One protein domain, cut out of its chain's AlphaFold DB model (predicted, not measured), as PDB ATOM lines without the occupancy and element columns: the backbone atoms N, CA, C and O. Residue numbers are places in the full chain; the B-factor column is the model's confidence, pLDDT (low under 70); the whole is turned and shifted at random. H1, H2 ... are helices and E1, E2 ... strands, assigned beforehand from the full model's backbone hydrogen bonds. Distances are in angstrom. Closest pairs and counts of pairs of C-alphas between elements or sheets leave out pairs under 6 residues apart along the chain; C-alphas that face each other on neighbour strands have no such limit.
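AT A GLANCE: This is residues 268 to 399 of the 399 residues of the protein "Polysaccharide pyruvyl transferase" of Halomonas daqingensis (UniProt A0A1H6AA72). A strongly twisted sheet of seven short strands curls round helix H2 on one face, while the longer helix H1 packs on the opposite face, over E2 and E6: three layers, with helices on both faces of a sheet. The mixed sheet runs E1, E2, E6, E3, E7, E5, E4. The printed part has 132 residues, in the order E1 H1 E2 H2 E3 E4 E5 E6 E7, and is mixed in class, with 59 residues in named elements, under half. It is compact, with a radius of gyration of the C-alphas of 13.7 A and spans of 43 by 35 by 27 A.

IN THESE COORDINATES: E1 is residues 272 to 274, beginning at C-alpha 272 (214.753, 199.889, 122.315). H1, residues 291 to 308, is 25.9 A long. E2 is residues 318 to 321. H2, residues 329 to 341, is 18.5 A long. E3, residues 347 to 351, is 13.4 A long. E4 is 362 to 365, E5 368 to 371, E6 379 to 382 and E7 395 to 398, ending at C-alpha 398 (207.589, 204.240, 140.250).

HOW THE PARTS SIT: E1 and E2 are parallel (N 319 to O 272, 2.8 A) and, with H1 between, form a strand-helix-strand unit, two parallel neighbours joined through a helix, with a right-handed crossover. E6 is antiparallel to E2 (N 320 to O 380, 2.8 A) and to E3 (N 350 to O 379, 2.8 A). E2, H2 and E3 form a split unit, with E6 between its strands; its crossover is left-handed. E7 is parallel to E3 (N 397 to O 349, 2.8 A) and antiparallel to E5 (N 396 to O 371, 2.9 A). E4 and E5 form a hairpin (N 368 to O 365, 2.8 A). H1 is on the sheet at a height of 10.7 A, only just slantwise to E6, at 59 degrees on the local plane; it touches E2, closest at the C-alphas of Phe 305 and Thr 318, 6.7 A. H2 is on the opposite face of the sheet from H1, and H2 and E3 are close but not clearly touching, with 2 pairs of C-alphas within 8 A, the closest those of Met 339 and Ala 348, 7.7 A apart. H1 and H2 are apart. In both helices every O i to N i+4 pair is within hydrogen-bond range.

THE WHOLE: The C-alphas farthest apart, of Ala 313 and Leu 358, are 43.3 A apart. The printed part has no cut. The links E1 to H1 and E6 to E7 are long. pLDDT is under 70 at residues 279 to 283, 354 and 358 to 360.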
ATOM      1  N   GLU A 268     222.782 194.916 121.715       87.69
ATOM      2  CA  GLU A 268     223.391 196.225 121.995       87.69
ATOM      3  C   GLU A 268     222.350 197.354 122.041       87.69
ATOM      4  O   GLU A 268     222.514 198.329 122.769       87.69
ATOM      5  N   LEU A 269     221.248 197.200 121.302       86.94
ATOM      6  CA  LEU A 269     220.146 198.160 121.236       86.94
ATOM      7  C   LEU A 269     219.083 197.960 122.329       86.94
ATOM      8  O   LEU A 269     218.053 198.631 122.306       86.94
ATOM      9  N   MET A 270     219.284 197.026 123.262       85.81
ATOM     10  CA  MET A 270     218.292 196.676 124.275       85.81
ATOM     11  C   MET A 270     218.429 197.526 125.560       85.81
ATOM     12  O   MET A 270     219.506 197.562 126.151       85.81
ATOM     13  N   PRO A 271     217.335 198.118 126.082       90.44
ATOM     14  CA  PRO A 271     216.003 198.161 125.488       90.44
ATOM     15  C   PRO A 271     215.886 199.225 124.386       90.44
ATOM     16  O   PRO A 271     216.406 200.332 124.521       90.44
ATOM     17  N   LEU A 272     215.111 198.915 123.344       92.19
ATOM     18  CA  LEU A 272     214.753 199.889 122.315       92.19
ATOM     19  C   LEU A 272     213.845 200.963 122.898       92.19
ATOM     20  O   LEU A 272     212.960 200.663 123.698       92.19
ATOM     21  N   ARG A 273     214.025 202.201 122.446       92.19
ATOM     22  CA  ARG A 273     213.169 203.334 122.801       92.19
ATOM     23  C   ARG A 273     212.333 203.717 121.594       92.19
ATOM     24  O   ARG A 273     212.862 203.841 120.495       92.19
ATOM     25  N   GLU A 274     211.037 203.880 121.800       92.31
ATOM     26  CA  GLU A 274     210.107 204.229 120.736       92.31
ATOM     27  C   GLU A 274     209.036 205.179 121.274       92.31
ATOM     28  O   GLU A 274     208.348 204.892 122.254       92.31
ATOM     29  N   THR A 275     208.867 206.316 120.607       90.56
ATOM     30  CA  THR A 275     207.890 207.316 121.025       90.56
ATOM     31  C   THR A 275     206.486 206.930 120.566       90.56
ATOM     32  O   THR A 275     206.235 206.649 119.389       90.56
ATOM     33  N   ILE A 276     205.536 206.952 121.499       88.25
ATOM     34  CA  ILE A 276     204.101 206.888 121.209       88.25
ATOM     35  C   ILE A 276     203.412 208.053 121.910       88.25
ATOM     36  O   ILE A 276     203.749 208.358 123.049       88.25
ATOM     37  N   LYS A 277     202.462 208.696 121.228       82.94
ATOM     38  CA  LYS A 277     201.658 209.761 121.831       82.94
ATOM     39  C   LYS A 277     200.600 209.139 122.723       82.94
ATOM     40  O   LYS A 277     199.744 208.420 122.215       82.94
ATOM     41  N   LEU A 278     200.669 209.397 124.021       74.88
ATOM     42  CA  LEU A 278     199.618 209.020 124.954       74.88
ATOM     43  C   LEU A 278     198.704 210.232 125.110       74.88
ATOM     44  O   LEU A 278     199.162 211.291 125.531       74.88
ATOM     45  N   GLU A 279     197.420 210.111 124.773       64.06
ATOM     46  CA  GLU A 279     196.471 211.138 125.205       64.06
ATOM     47  C   GLU A 279     196.486 211.145 126.733       64.06
ATOM     48  O   GLU A 279     196.232 210.105 127.341       64.06
ATOM     49  N   ARG A 280     196.912 212.275 127.325       56.47
ATOM     50  CA  ARG A 280     197.286 212.404 128.742       56.47
ATOM     51  C   ARG A 280     196.309 211.657 129.645       56.47
ATOM     52  O   ARG A 280     195.233 212.154 129.971       56.47
ATOM     53  N   SER A 281     196.712 210.468 130.076       51.81
ATOM     54  CA  SER A 281     196.051 209.777 131.160       51.81
ATOM     55  C   SER A 281     196.666 210.319 132.434       51.81
ATOM     56  O   SER A 281     197.798 209.970 132.765       51.81
ATOM     57  N   ASP A 282     195.930 211.148 133.169       55.34
ATOM     58  CA  ASP A 282     196.194 211.297 134.599       55.34
ATOM     59  C   ASP A 282     196.418 209.900 135.190       55.34
ATOM     60  O   ASP A 282     195.802 208.940 134.718       55.34
ATOM     61  N   LEU A 283     197.265 209.774 136.210       60.53
ATOM     62  CA  LEU A 283     197.530 208.520 136.917       60.53
ATOM     63  C   LEU A 283     196.244 207.781 137.304       60.53
ATOM     64  O   LEU A 283     195.687 207.958 138.388       60.53
ATOM     65  N   ARG A 284     195.766 206.918 136.412       72.50
ATOM     66  CA  ARG A 284     194.506 206.202 136.561       72.50
ATOM     67  C   ARG A 284     194.826 204.746 136.810       72.50
ATOM     68  O   ARG A 284     195.650 204.117 136.141       72.50
ATOM     69  N   LYS A 285     194.135 204.174 137.792       82.06
ATOM     70  CA  LYS A 285     194.032 202.719 137.870       82.06
ATOM     71  C   LYS A 285     193.406 202.227 136.576       82.06
ATOM     72  O   LYS A 285     192.432 202.818 136.116       82.06
ATOM     73  N   ILE A 286     193.894 201.111 136.046       83.75
ATOM     74  CA  ILE A 286     193.319 200.519 134.834       83.75
ATOM     75  C   ILE A 286     191.811 200.264 134.976       83.75
ATOM     76  O   ILE A 286     191.062 200.396 134.014       83.75
ATOM     77  N   SER A 287     191.351 199.986 136.203       83.31
ATOM     78  CA  SER A 287     189.940 199.793 136.549       83.31
ATOM     79  C   SER A 287     189.059 201.018 136.293       83.31
ATOM     80  O   SER A 287     187.852 200.856 136.169       83.31
ATOM     81  N   ALA A 288     189.640 202.218 136.238       86.00
ATOM     82  CA  ALA A 288     188.930 203.464 135.967       86.00
ATOM     83  C   ALA A 288     188.761 203.744 134.465       86.00
ATOM     84  O   ALA A 288     187.969 204.609 134.111       86.00
ATOM     85  N   LEU A 289     189.485 203.030 133.593       85.81
ATOM     86  CA  LEU A 289     189.308 203.131 132.144       85.81
ATOM     87  C   LEU A 289     188.148 202.244 131.684       85.81
ATOM     88  O   LEU A 289     188.008 201.108 132.159       85.81
ATOM     89  N   SER A 290     187.369 202.742 130.731       88.56
ATOM     90  CA  SER A 290     186.375 201.989 129.970       88.56
ATOM     91  C   SER A 290     187.026 200.871 129.143       88.56
ATOM     92  O   SER A 290     188.239 200.837 128.930       88.56
ATOM     93  N   ASN A 291     186.222 199.918 128.666       88.88
ATOM     94  CA  ASN A 291     186.738 198.826 127.832       88.88
ATOM     95  C   ASN A 291     187.308 199.325 126.493       88.88
ATOM     96  O   ASN A 291     188.272 198.739 126.003       88.88
ATOM     97  N   GLU A 292     186.739 200.395 125.934       89.62
ATOM     98  CA  GLU A 292     187.192 201.023 124.689       89.62
ATOM     99  C   GLU A 292     188.557 201.693 124.884       89.62
ATOM    100  O   GLU A 292     189.517 201.314 124.215       89.62
ATOM    101  N   GLU A 293     188.703 202.534 125.914       87.62
ATOM    102  CA  GLU A 293     189.988 203.167 126.264       87.62
ATOM    103  C   GLU A 293     191.100 202.129 126.495       87.62
ATOM    104  O   GLU A 293     192.237 202.300 126.048       87.62
ATOM    105  N   ARG A 294     190.785 201.008 127.167       88.19
ATOM    106  CA  ARG A 294     191.752 199.915 127.370       88.19
ATOM    107  C   ARG A 294     192.153 199.253 126.055       88.19
ATOM    108  O   ARG A 294     193.330 198.929 125.883       88.19
ATOM    109  N   ALA A 295     191.197 199.005 125.163       89.75
ATOM    110  CA  ALA A 295     191.450 198.365 123.876       89.75
ATOM    111  C   ALA A 295     192.294 199.260 122.959       89.75
ATOM    112  O   ALA A 295     193.239 198.770 122.330       89.75
ATOM    113  N   ASP A 296     192.016 200.561 122.940       89.56
ATOM    114  CA  ASP A 296     192.763 201.543 122.157       89.56
ATOM    115  C   ASP A 296     194.195 201.697 122.659       89.56
ATOM    116  O   ASP A 296     195.143 201.596 121.870       89.56
ATOM    117  N   LEU A 297     194.376 201.816 123.978       89.00
ATOM    118  CA  LEU A 297     195.698 201.845 124.597       89.00
ATOM    119  C   LEU A 297     196.482 200.559 124.291       89.00
ATOM    120  O   LEU A 297     197.641 200.613 123.876       89.00
ATOM    121  N   GLU A 298     195.850 199.388 124.421       91.69
ATOM    122  CA  GLU A 298     196.473 198.103 124.083       91.69
ATOM    123  C   GLU A 298     196.903 198.045 122.608       91.69
ATOM    124  O   GLU A 298     198.015 197.613 122.289       91.69
ATOM    125  N   SER A 299     196.028 198.488 121.703       92.31
ATOM    126  CA  SER A 299     196.265 198.529 120.259       92.31
ATOM    127  C   SER A 299     197.437 199.442 119.911       92.31
ATOM    128  O   SER A 299     198.331 199.046 119.155       92.31
ATOM    129  N   MET A 300     197.472 200.638 120.498       91.94
ATOM    130  CA  MET A 300     198.529 201.623 120.307       91.94
ATOM    131  C   MET A 300     199.890 201.091 120.763       91.94
ATOM    132  O   MET A 300     200.836 201.085 119.970       91.94
ATOM    133  N   VAL A 301     199.987 200.571 121.990       92.75
ATOM    134  CA  VAL A 301     201.247 200.040 122.531       92.75
ATOM    135  C   VAL A 301     201.728 198.841 121.700       92.75
ATOM    136  O   VAL A 301     202.896 198.774 121.314       92.75
ATOM    137  N   LYS A 302     200.828 197.931 121.297       94.19
ATOM    138  CA  LYS A 302     201.166 196.805 120.402       94.19
ATOM    139  C   LYS A 302     201.618 197.251 119.010       94.19
ATOM    140  O   LYS A 302     202.419 196.559 118.378       94.19
ATOM    141  N   LYS A 303     201.076 198.344 118.467       94.06
ATOM    142  CA  LYS A 303     201.534 198.921 117.188       94.06
ATOM    143  C   LYS A 303     202.927 199.534 117.341       94.06
ATOM    144  O   LYS A 303     203.784 199.232 116.514       94.06
ATOM    145  N   GLY A 304     203.164 200.297 118.411       94.62
ATOM    146  CA  GLY A 304     204.481 200.852 118.740       94.62
ATOM    147  C   GLY A 304     205.549 199.763 118.869       94.62
ATOM    148  O   GLY A 304     206.556 199.806 118.171       94.62
ATOM    149  N   PHE A 305     205.270 198.708 119.640       95.44
ATOM    150  CA  PHE A 305     206.177 197.564 119.789       95.44
ATOM    151  C   PHE A 305     206.531 196.899 118.449       95.44
ATOM    152  O   PHE A 305     207.700 196.622 118.170       95.44
ATOM    153  N   ARG A 306     205.518 196.640 117.609       94.38
ATOM    154  CA  ARG A 306     205.711 196.023 116.287       94.38
ATOM    155  C   ARG A 306     206.543 196.902 115.363       94.38
ATOM    156  O   ARG A 306     207.358 196.364 114.623       94.38
ATOM    157  N   ARG A 307     206.339 198.221 115.407       94.06
ATOM    158  CA  ARG A 307     207.110 199.193 114.628       94.06
ATOM    159  C   ARG A 307     208.576 199.204 115.061       94.06
ATOM    160  O   ARG A 307     209.430 198.976 114.211       94.06
ATOM    161  N   ALA A 308     208.841 199.341 116.361       94.00
ATOM    162  CA  ALA A 308     210.195 199.360 116.921       94.00
ATOM    163  C   ALA A 308     211.005 198.103 116.554       94.00
ATOM    164  O   ALA A 308     212.186 198.174 116.229       94.00
ATOM    165  N   ASN A 309     210.353 196.935 116.548       94.50
ATOM    166  CA  ASN A 309     211.010 195.651 116.289       94.50
ATOM    167  C   ASN A 309     210.904 195.180 114.825       94.50
ATOM    168  O   ASN A 309     211.337 194.073 114.507       94.50
ATOM    169  N   ALA A 310     210.342 195.980 113.909       91.94
ATOM    170  CA  ALA A 310     210.013 195.529 112.554       91.94
ATOM    171  C   ALA A 310     211.237 195.081 111.737       91.94
ATOM    172  O   ALA A 310     211.100 194.200 110.888       91.94
ATOM    173  N   ALA A 311     212.410 195.671 111.965       91.50
ATOM    174  CA  ALA A 311     213.647 195.360 111.245       91.50
ATOM    175  C   ALA A 311     214.621 194.473 112.043       91.50
ATOM    176  O   ALA A 311     215.730 194.222 111.576       91.50
ATOM    177  N   MET A 312     214.230 193.996 113.226       94.12
ATOM    178  CA  MET A 312     215.110 193.230 114.109       94.12
ATOM    179  C   MET A 312     215.115 191.739 113.761       94.12
ATOM    180  O   MET A 312     214.064 191.164 113.477       94.12
ATOM    181  N   ALA A 313     216.288 191.101 113.830       94.12
ATOM    182  CA  ALA A 313     216.400 189.643 113.761       94.12
ATOM    183  C   ALA A 313     215.735 188.970 114.966       94.12
ATOM    184  O   ALA A 313     215.097 187.931 114.826       94.12
ATOM    185  N   HIS A 314     215.814 189.607 116.135       92.56
ATOM    186  CA  HIS A 314     215.143 189.174 117.350       92.56
ATOM    187  C   HIS A 314     214.466 190.365 118.032       92.56
ATOM    188  O   HIS A 314     215.106 191.408 118.172       92.56
ATOM    189  N   PRO A 315     213.201 190.256 118.471       91.69
ATOM    190  CA  PRO A 315     212.583 191.332 119.228       91.69
ATOM    191  C   PRO A 315     213.291 191.515 120.573       91.69
ATOM    192  O   PRO A 315     213.731 190.545 121.180       91.69
ATOM    193  N   VAL A 316     213.366 192.743 121.072       91.88
ATOM    194  CA  VAL A 316     214.066 193.059 122.327       91.88
ATOM    195  C   VAL A 316     213.143 193.737 123.332       91.88
ATOM    196  O   VAL A 316     211.994 194.072 123.022       91.88
ATOM    197  N   TYR A 317     213.617 193.922 124.568       93.12
ATOM    198  CA  TYR A 317     212.901 194.773 125.516       93.12
ATOM    199  C   TYR A 317     212.667 196.147 124.879       93.12
ATOM    200  O   TYR A 317     213.564 196.697 124.251       93.12
ATOM    201  N   THR A 318     211.448 196.673 124.983       94.75
ATOM    202  CA  THR A 318     211.065 197.927 124.317       94.75
ATOM    203  C   THR A 318     210.375 198.849 125.311       94.75
ATOM    204  O   THR A 318     209.445 198.437 126.008       94.75
ATOM    205  N   LEU A 319     210.838 200.091 125.360       95.12
ATOM    206  CA  LEU A 319     210.315 201.195 126.144       95.12
ATOM    207  C   LEU A 319     209.479 202.100 125.223       95.12
ATOM    208  O   LEU A 319     209.975 202.555 124.193       95.12
ATOM    209  N   LEU A 320     208.213 202.329 125.577       93.94
ATOM    210  CA  LEU A 320     207.223 203.030 124.751       93.94
ATOM    211  C   LEU A 320     206.563 204.176 125.522       93.94
ATOM    212  O   LEU A 320     205.925 203.908 126.534       93.94
ATOM    213  N   GLY A 321     206.657 205.416 125.041       90.19
ATOM    214  CA  GLY A 321     206.022 206.589 125.671       90.19
ATOM    215  C   GLY A 321     206.562 207.920 125.141       90.19
ATOM    216  O   GLY A 321     207.463 207.922 124.304       90.19
ATOM    217  N   GLU A 322     206.027 209.052 125.600       81.06
ATOM    218  CA  GLU A 322     206.475 210.380 125.133       81.06
ATOM    219  C   GLU A 322     207.835 210.782 125.711       81.06
ATOM    220  O   GLU A 322     208.655 211.375 125.020       81.06
ATOM    221  N   GLU A 323     208.110 210.383 126.948       78.25
ATOM    222  CA  GLU A 323     209.303 210.800 127.679       78.25
ATOM    223  C   GLU A 323     210.260 209.624 127.936       78.25
ATOM    224  O   GLU A 323     210.854 209.471 129.007       78.25
ATOM    225  N   VAL A 324     210.371 208.712 126.976       83.19
ATOM    226  CA  VAL A 324     211.213 207.521 127.132       83.19
ATOM    227  C   VAL A 324     212.673 207.865 127.407       83.19
ATOM    228  O   VAL A 324     213.327 207.099 128.105       83.19
ATOM    229  N   ASP A 325     213.175 208.999 126.921       84.81
ATOM    230  CA  ASP A 325     214.589 209.379 126.999       84.81
ATOM    231  C   ASP A 325     215.063 209.781 128.403       84.81
ATOM    232  O   ASP A 325     216.235 209.584 128.720       84.81
ATOM    233  N   ASP A 326     214.167 210.205 129.300       87.25
ATOM    234  CA  ASP A 326     214.573 210.608 130.660       87.25
ATOM    235  C   ASP A 326     214.916 209.416 131.569       87.25
ATOM    236  O   ASP A 326     215.426 209.587 132.677       87.25
ATOM    237  N   ILE A 327     214.612 208.185 131.142       90.31
ATOM    238  CA  ILE A 327     214.907 206.992 131.938       90.31
ATOM    239  C   ILE A 327     216.352 206.560 131.682       90.31
ATOM    240  O   ILE A 327     216.704 206.110 130.582       90.31
ATOM    241  N   SER A 328     217.188 206.667 132.717       91.81
ATOM    242  CA  SER A 328     218.612 206.339 132.637       91.81
ATOM    243  C   SER A 328     218.858 204.855 132.301       91.81
ATOM    244  O   SER A 328     218.062 203.987 132.681       91.81
ATOM    245  N   PRO A 329     219.978 204.519 131.628       90.94
ATOM    246  CA  PRO A 329     220.346 203.128 131.348       90.94
ATOM    247  C   PRO A 329     220.424 202.242 132.601       90.94
ATOM    248  O   PRO A 329     220.002 201.086 132.576       90.94
ATOM    249  N   GLU A 330     220.907 202.786 133.721       91.62
ATOM    250  CA  GLU A 330     220.980 202.062 134.995       91.62
ATOM    251  C   GLU A 330     219.583 201.673 135.505       91.62
ATOM    252  O   GLU A 330     219.348 200.522 135.885       91.62
ATOM    253  N   THR A 331     218.626 202.605 135.457       92.44
ATOM    254  CA  THR A 331     217.234 202.340 135.836       92.44
ATOM    255  C   THR A 331     216.599 201.296 134.919       92.44
ATOM    256  O   THR A 331     215.896 200.406 135.398       92.44
ATOM    257  N   LEU A 332     216.889 201.322 133.617       91.94
ATOM    258  CA  LEU A 332     216.388 200.314 132.678       91.94
ATOM    259  C   LEU A 332     216.925 198.913 132.979       91.94
ATOM    260  O   LEU A 332     216.153 197.953 132.972       91.94
ATOM    261  N   ASN A 333     218.207 198.789 133.327       89.94
ATOM    262  CA  ASN A 333     218.790 197.519 133.765       89.94
ATOM    263  C   ASN A 333     218.112 196.975 135.031       89.94
ATOM    264  O   ASN A 333     217.807 195.778 135.109       89.94
ATOM    265  N   LYS A 334     217.800 197.850 135.996       92.56
ATOM    266  CA  LYS A 334     217.027 197.486 137.195       92.56
ATOM    267  C   LYS A 334     215.628 196.993 136.817       92.56
ATOM    268  O   LYS A 334     215.211 195.931 137.275       92.56
ATOM    269  N   ILE A 335     214.927 197.691 135.919       92.81
ATOM    270  CA  ILE A 335     213.589 197.296 135.447       92.81
ATOM    271  C   ILE A 335     213.620 195.939 134.727       92.81
ATOM    272  O   ILE A 335     212.791 195.078 135.033       92.81
ATOM    273  N   MET A 336     214.575 195.704 133.819       89.69
ATOM    274  CA  MET A 336     214.753 194.400 133.159       89.69
ATOM    275  C   MET A 336     214.980 193.286 134.179       89.69
ATOM    276  O   MET A 336     214.330 192.244 134.111       89.69
ATOM    277  N   THR A 337     215.835 193.532 135.173       87.62
ATOM    278  CA  THR A 337     216.113 192.583 136.256       87.62
ATOM    279  C   THR A 337     214.852 192.264 137.061       87.62
ATOM    280  O   THR A 337     214.534 191.090 137.261       87.62
ATOM    281  N   ILE A 338     214.081 193.276 137.477       90.12
ATOM    282  CA  ILE A 338     212.793 193.085 138.168       90.12
ATOM    283  C   ILE A 338     211.851 192.255 137.297       90.12
ATOM    284  O   ILE A 338     211.248 191.296 137.789       90.12
ATOM    285  N   MET A 339     211.732 192.596 136.013       89.31
ATOM    286  CA  MET A 339     210.889 191.872 135.070       89.31
ATOM    287  C   MET A 339     211.322 190.408 134.984       89.31
ATOM    288  O   MET A 339     210.496 189.534 135.233       89.31
ATOM    289  N   ASP A 340     212.582 190.083 134.717       84.44
ATOM    290  CA  ASP A 340     213.043 188.688 134.642       84.44
ATOM    291  C   ASP A 340     212.732 187.885 135.919       84.44
ATOM    292  O   ASP A 340     212.209 186.769 135.834       84.44
ATOM    293  N   HIS A 341     212.905 188.481 137.104       82.62
ATOM    294  CA  HIS A 341     212.495 187.862 138.371       82.62
ATOM    295  C   HIS A 341     210.971 187.686 138.482       82.62
ATOM    296  O   HIS A 341     210.478 186.687 139.013       82.62
ATOM    297  N   LYS A 342     210.195 188.644 137.971       86.31
ATOM    298  CA  LYS A 342     208.726 188.664 137.972       86.31
ATOM    299  C   LYS A 342     208.151 188.199 136.631       86.31
ATOM    300  O   LYS A 342     207.204 188.783 136.108       86.31
ATOM    301  N   HIS A 343     208.660 187.088 136.102       81.62
ATOM    302  CA  HIS A 343     208.266 186.507 134.810       81.62
ATOM    303  C   HIS A 343     206.773 186.157 134.651       81.62
ATOM    304  O   HIS A 343     206.322 185.872 133.540       81.62
ATOM    305  N   GLY A 344     205.980 186.158 135.727       84.69
ATOM    306  CA  GLY A 344     204.516 186.076 135.650       84.69
ATOM    307  C   GLY A 344     203.881 187.284 134.947       84.69
ATOM    308  O   GLY A 344     202.877 187.121 134.259       84.69
ATOM    309  N   PHE A 345     204.511 188.457 135.047       87.94
ATOM    310  CA  PHE A 345     204.036 189.717 134.482       87.94
ATOM    311  C   PHE A 345     204.658 189.956 133.105       87.94
ATOM    312  O   PHE A 345     205.873 189.827 132.905       87.94
ATOM    313  N   VAL A 346     203.804 190.269 132.133       86.75
ATOM    314  CA  VAL A 346     204.179 190.304 130.712       86.75
ATOM    315  C   VAL A 346     204.662 191.681 130.238       86.75
ATOM    316  O   VAL A 346     205.480 191.737 129.325       86.75
ATOM    317  N   PHE A 347     204.270 192.760 130.922       92.94
ATOM    318  CA  PHE A 347     204.811 194.113 130.751       92.94
ATOM    319  C   PHE A 347     204.802 194.873 132.090       92.94
ATOM    320  O   PHE A 347     204.194 194.413 133.067       92.94
ATOM    321  N   ALA A 348     205.478 196.020 132.124       93.81
ATOM    322  CA  ALA A 348     205.396 196.986 133.210       93.81
ATOM    323  C   ALA A 348     204.916 198.348 132.694       93.81
ATOM    324  O   ALA A 348     205.219 198.746 131.573       93.81
ATOM    325  N   SER A 349     204.167 199.046 133.535       92.75
ATOM    326  CA  SER A 349     203.810 200.453 133.407       92.75
ATOM    327  C   SER A 349     204.740 201.251 134.318       92.75
ATOM    328  O   SER A 349     204.929 200.879 135.477       92.75
ATOM    329  N   ILE A 350     205.355 202.303 133.801       91.75
ATOM    330  CA  ILE A 350     206.275 203.166 134.533       91.75
ATOM    331  C   ILE A 350     205.565 204.487 134.782       91.75
ATOM    332  O   ILE A 350     205.067 205.120 133.855       91.75
ATOM    333  N   VAL A 351     205.540 204.881 136.048       88.12
ATOM    334  CA  VAL A 351     205.018 206.162 136.499       88.12
ATOM    335  C   VAL A 351     206.193 207.007 136.961       88.12
ATOM    336  O   VAL A 351     206.903 206.619 137.892       88.12
ATOM    337  N   LYS A 352     206.382 208.161 136.331       82.31
ATOM    338  CA  LYS A 352     207.467 209.081 136.671       82.31
ATOM    339  C   LYS A 352     207.092 210.055 137.776       82.31
ATOM    340  O   LYS A 352     205.922 210.407 137.926       82.31
ATOM    341  N   ASN A 353     208.102 210.529 138.509       74.69
ATOM    342  CA  ASN A 353     208.003 211.650 139.453       74.69
ATOM    343  C   ASN A 353     206.876 211.477 140.483       74.69
ATOM    344  O   ASN A 353     206.279 212.447 140.947       74.69
ATOM    345  N   SER A 354     206.553 210.228 140.818       69.38
ATOM    346  CA  SER A 354     205.364 209.907 141.596       69.38
ATOM    347  C   SER A 354     205.697 208.952 142.720       69.38
ATOM    348  O   SER A 354     206.339 207.920 142.535       69.38
ATOM    349  N   ILE A 355     205.182 209.265 143.901       70.81
ATOM    350  CA  ILE A 355     205.217 208.360 145.043       70.81
ATOM    351  C   ILE A 355     204.049 207.375 144.882       70.81
ATOM    352  O   ILE A 355     202.946 207.801 144.520       70.81
ATOM    353  N   PRO A 356     204.240 206.066 145.150       72.38
ATOM    354  CA  PRO A 356     203.131 205.121 145.155       72.38
ATOM    355  C   PRO A 356     201.984 205.644 146.035       72.38
ATOM    356  O   PRO A 356     202.255 206.080 147.157       72.38
ATOM    357  N   PRO A 357     200.713 205.576 145.595       70.19
ATOM    358  CA  PRO A 357     199.591 206.018 146.417       70.19
ATOM    359  C   PRO A 357     199.637 205.355 147.800       70.19
ATOM    360  O   PRO A 357     199.885 204.150 147.878       70.19
ATOM    361  N   LEU A 358     199.370 206.102 148.878       64.31
ATOM    362  CA  LEU A 358     199.490 205.631 150.274       64.31
ATOM    363  C   LEU A 358     198.730 204.316 150.554       64.31
ATOM    364  O   LEU A 358     199.162 203.505 151.365       64.31
ATOM    365  N   LEU A 359     197.625 204.074 149.842       59.00
ATOM    366  CA  LEU A 359     196.793 202.868 149.958       59.00
ATOM    367  C   LEU A 359     197.267 201.692 149.083       59.00
ATOM    368  O   LEU A 359     196.657 200.621 149.073       59.00
ATOM    369  N   SER A 360     198.329 201.873 148.302       65.81
ATOM    370  CA  SER A 360     198.847 200.856 147.396       65.81
ATOM    371  C   SER A 360     199.854 199.960 148.123       65.81
ATOM    372  O   SER A 360     200.879 200.418 148.623       65.81
ATOM    373  N   LYS A 361     199.601 198.641 148.158       79.31
ATOM    374  CA  LYS A 361     200.628 197.661 148.550       79.31
ATOM    375  C   LYS A 361     201.801 197.757 147.565       79.31
ATOM    376  O   LYS A 361     201.720 197.241 146.446       79.31
ATOM    377  N   SER A 362     202.858 198.457 147.961       83.69
ATOM    378  CA  SER A 362     204.106 198.601 147.211       83.69
ATOM    379  C   SER A 362     205.268 198.006 148.002       83.69
ATOM    380  O   SER A 362     205.202 197.847 149.220       83.69
ATOM    381  N   TYR A 363     206.321 197.615 147.296       87.50
ATOM    382  CA  TYR A 363     207.530 197.045 147.876       87.50
ATOM    383  C   TYR A 363     208.746 197.499 147.071       87.50
ATOM    384  O   TYR A 363     208.609 197.935 145.928       87.50
ATOM    385  N   THR A 364     209.931 197.437 147.675       88.69
ATOM    386  CA  THR A 364     211.176 197.828 147.006       88.69
ATOM    387  C   THR A 364     211.833 196.604 146.363       88.69
ATOM    388  O   THR A 364     211.990 195.575 147.019       88.69
ATOM    389  N   MET A 365     212.240 196.716 145.099       88.44
ATOM    390  CA  MET A 365     213.107 195.755 144.404       88.44
ATOM    391  C   MET A 365     214.135 196.517 143.577       88.44
ATOM    392  O   MET A 365     213.760 197.468 142.903       88.44
ATOM    393  N   GLU A 366     215.407 196.110 143.615       89.38
ATOM    394  CA  GLU A 366     216.493 196.804 142.893       89.38
ATOM    395  C   GLU A 366     216.540 198.326 143.169       89.38
ATOM    396  O   GLU A 366     216.891 199.128 142.307       89.38
ATOM    397  N   GLY A 367     216.123 198.745 144.371       88.12
ATOM    398  CA  GLY A 367     216.000 200.156 144.760       88.12
ATOM    399  C   GLY A 367     214.756 200.884 144.229       88.12
ATOM    400  O   GLY A 367     214.483 201.993 144.672       88.12
ATOM    401  N   LEU A 368     213.961 200.264 143.354       91.19
ATOM    402  CA  LEU A 368     212.751 200.847 142.769       91.19
ATOM    403  C   LEU A 368     211.494 200.442 143.540       91.19
ATOM    404  O   LEU A 368     211.395 199.328 144.069       91.19
ATOM    405  N   LYS A 369     210.496 201.331 143.581       91.38
ATOM    406  CA  LYS A 369     209.181 201.028 144.157       91.38
ATOM    407  C   LYS A 369     208.314 200.319 143.122       91.38
ATOM    408  O   LYS A 369     208.047 200.842 142.046       91.38
ATOM    409  N   VAL A 370     207.842 199.129 143.475       91.06
ATOM    410  CA  VAL A 370     207.073 198.248 142.593       91.06
ATOM    411  C   VAL A 370     205.732 197.917 143.234       91.06
ATOM    412  O   VAL A 370     205.634 197.659 144.435       91.06
ATOM    413  N   THR A 371     204.677 197.874 142.427       89.06
ATOM    414  CA  THR A 371     203.361 197.392 142.845       89.06
ATOM    415  C   THR A 371     202.704 196.533 141.766       89.06
ATOM    416  O   THR A 371     203.069 196.574 140.596       89.06
ATOM    417  N   LYS A 372     201.716 195.737 142.178       85.88
ATOM    418  CA  LYS A 372     200.831 194.962 141.294       85.88
ATOM    419  C   LYS A 372     199.482 195.657 141.067       85.88
ATOM    420  O   LYS A 372     198.575 195.057 140.510       85.88
ATOM    421  N   ASN A 373     199.328 196.896 141.542       75.25
ATOM    422  CA  ASN A 373     198.047 197.612 141.585       75.25
ATOM    423  C   ASN A 373     197.633 198.275 140.256       75.25
ATOM    424  O   ASN A 373     196.702 199.074 140.263       75.25
ATOM    425  N   GLN A 374     198.300 197.941 139.142       82.06
ATOM    426  CA  GLN A 374     197.868 198.237 137.768       82.06
ATOM    427  C   GLN A 374     197.512 199.713 137.506       82.06
ATOM    428  O   GLN A 374     196.445 200.027 136.975       82.06
ATOM    429  N   HIS A 375     198.403 200.630 137.882       86.31
ATOM    430  CA  HIS A 375     198.286 202.032 137.470       86.31
ATOM    431  C   HIS A 375     198.895 202.209 136.082       86.31
ATOM    432  O   HIS A 375     200.009 201.736 135.818       86.31
ATOM    433  N   VAL A 376     198.151 202.884 135.214       86.12
ATOM    434  CA  VAL A 376     198.619 203.320 133.900       86.12
ATOM    435  C   VAL A 376     199.504 204.545 134.109       86.12
ATOM    436  O   VAL A 376     199.127 205.453 134.845       86.12
ATOM    437  N   GLY A 377     200.700 204.504 133.535       85.25
ATOM    438  CA  GLY A 377     201.689 205.572 133.588       85.25
ATOM    439  C   GLY A 377     202.080 206.028 132.189       85.25
ATOM    440  O   GLY A 377     201.499 205.591 131.196       85.25
ATOM    441  N   ASP A 378     203.089 206.887 132.136       83.38
ATOM    442  CA  ASP A 378     203.503 207.621 130.935       83.38
ATOM    443  C   ASP A 378     204.346 206.774 129.976       83.38
ATOM    444  O   ASP A 378     204.546 207.117 128.810       83.38
ATOM    445  N   VAL A 379     204.894 205.669 130.486       91.06
ATOM    446  CA  VAL A 379     205.811 204.819 129.740       91.06
ATOM    447  C   VAL A 379     205.499 203.347 129.990       91.06
ATOM    448  O   VAL A 379     205.290 202.912 131.120       91.06
ATOM    449  N   PHE A 380     205.520 202.542 128.935       93.69
ATOM    450  CA  PHE A 380     205.356 201.095 129.002       93.69
ATOM    451  C   PHE A 380     206.670 200.389 128.700       93.69
ATOM    452  O   PHE A 380     207.359 200.709 127.735       93.69
ATOM    453  N   PHE A 381     206.991 199.381 129.502       94.75
ATOM    454  CA  PHE A 381     208.156 198.529 129.322       94.75
ATOM    455  C   PHE A 381     207.729 197.106 128.974       94.75
ATOM    456  O   PHE A 381     207.161 196.380 129.798       94.75
ATOM    457  N   LEU A 382     207.978 196.708 127.730       94.19
ATOM    458  CA  LEU A 382     207.519 195.446 127.166       94.19
ATOM    459  C   LEU A 382     208.669 194.459 127.017       94.19
ATOM    460  O   LEU A 382     209.786 194.820 126.653       94.19
ATOM    461  N   ARG A 383     208.356 193.181 127.247       92.56
ATOM    462  CA  ARG A 383     209.264 192.063 126.969       92.56
ATOM    463  C   ARG A 383     209.431 191.819 125.463       92.56
ATOM    464  O   ARG A 383     208.484 192.068 124.715       92.56
ATOM    465  N   PRO A 384     210.529 191.154 125.050       91.12
ATOM    466  CA  PRO A 384     210.745 190.651 123.686       91.12
ATOM    467  C   PRO A 384     209.569 189.893 123.059       91.12
ATOM    468  O   PRO A 384     209.324 189.964 121.861       91.12
ATOM    469  N   ASN A 385     208.790 189.158 123.854       88.06
ATOM    470  CA  ASN A 385     207.652 188.407 123.322       88.06
ATOM    471  C   ASN A 385     206.473 189.290 122.861       88.06
ATOM    472  O   ASN A 385     205.524 188.754 122.284       88.06
ATOM    473  N   GLY A 386     206.489 190.597 123.156       87.31
ATOM    474  CA  GLY A 386     205.452 191.560 122.775       87.31
ATOM    475  C   GLY A 386     204.058 191.256 123.330       87.31
ATOM    476  O   GLY A 386     203.074 191.880 122.925       87.31
ATOM    477  N   ARG A 387     203.924 190.273 124.230       86.88
ATOM    478  CA  ARG A 387     202.640 189.898 124.817       86.88
ATOM    479  C   ARG A 387     202.288 190.935 125.866       86.88
ATOM    480  O   ARG A 387     202.996 191.102 126.848       86.88
ATOM    481  N   MET A 388     201.139 191.563 125.699       89.19
ATOM    482  CA  MET A 388     200.531 192.382 126.735       89.19
ATOM    483  C   MET A 388     199.017 192.331 126.614       89.19
ATOM    484  O   MET A 388     198.482 192.150 125.514       89.19
ATOM    485  N   SER A 389     198.346 192.481 127.750       88.81
ATOM    486  CA  SER A 389     196.947 192.876 127.774       88.81
ATOM    487  C   SER A 389     196.622 193.603 129.066       88.81
ATOM    488  O   SER A 389     197.048 193.158 130.130       88.81
ATOM    489  N   PHE A 390     195.833 194.671 128.969       87.62
ATOM    490  CA  PHE A 390     195.318 195.402 130.131       87.62
ATOM    491  C   PHE A 390     194.216 194.643 130.884       87.62
ATOM    492  O   PHE A 390     193.816 195.049 131.968       87.62
ATOM    493  N   SER A 391     193.744 193.518 130.334       84.00
ATOM    494  CA  SER A 391     192.873 192.563 131.036       84.00
ATOM    495  C   SER A 391     193.621 191.655 132.022       84.00
ATOM    496  O   SER A 391     192.992 190.921 132.780       84.00
ATOM    497  N   LYS A 392     194.960 191.660 131.989       82.31
ATOM    498  CA  LYS A 392     195.823 190.828 132.830       82.31
ATOM    499  C   LYS A 392     196.642 191.703 133.762       82.31
ATOM    500  O   LYS A 392     196.969 192.836 133.427       82.31
ATOM    501  N   ASP A 393     197.063 191.122 134.881       86.38
ATOM    502  CA  ASP A 393     197.933 191.819 135.818       86.38
ATOM    503  C   ASP A 393     199.265 192.231 135.170       86.38
ATOM    504  O   ASP A 393     199.943 191.442 134.499       86.38
ATOM    505  N   PHE A 394     199.676 193.468 135.444       90.38
ATOM    506  CA  PHE A 394     200.964 194.040 135.060       90.38
ATOM    507  C   PHE A 394     201.623 194.733 136.255       90.38
ATOM    508  O   PHE A 394     200.971 195.048 137.255       90.38
ATOM    509  N   LEU A 395     202.940 194.923 136.177       92.38
ATOM    510  CA  LEU A 395     203.671 195.658 137.207       92.38
ATOM    511  C   LEU A 395     203.514 197.157 136.981       92.38
ATOM    512  O   LEU A 395     203.600 197.615 135.849       92.38
ATOM    513  N   THR A 396     203.367 197.917 138.056       92.19
ATOM    514  CA  THR A 396     203.589 199.364 138.034       92.19
ATOM    515  C   THR A 396     204.889 199.653 138.774       92.19
ATOM    516  O   THR A 396     205.072 199.182 139.903       92.19
ATOM    517  N   ILE A 397     205.784 200.400 138.136       92.44
ATOM    518  CA  ILE A 397     207.082 200.808 138.672       92.44
ATOM    519  C   ILE A 397     207.074 202.325 138.808       92.44
ATOM    520  O   ILE A 397     206.722 203.021 137.862       92.44
ATOM    521  N   PHE A 398     207.451 202.814 139.981       89.31
ATOM    522  CA  PHE A 398     207.589 204.240 140.250       89.31
ATOM    523  C   PHE A 398     209.071 204.598 140.239       89.31
ATOM    524  O   PHE A 398     209.860 203.919 140.916       89.31
ATOM    525  N   ILE A 399     209.421 205.613 139.449       87.56
ATOM    526  CA  ILE A 399     210.789 206.117 139.288       87.56
ATOM    527  C   ILE A 399     210.912 207.572 139.712       87.56
ATOM    528  O   ILE A 399     209.948 208.345 139.484       87.56
TER     529      ILE A 399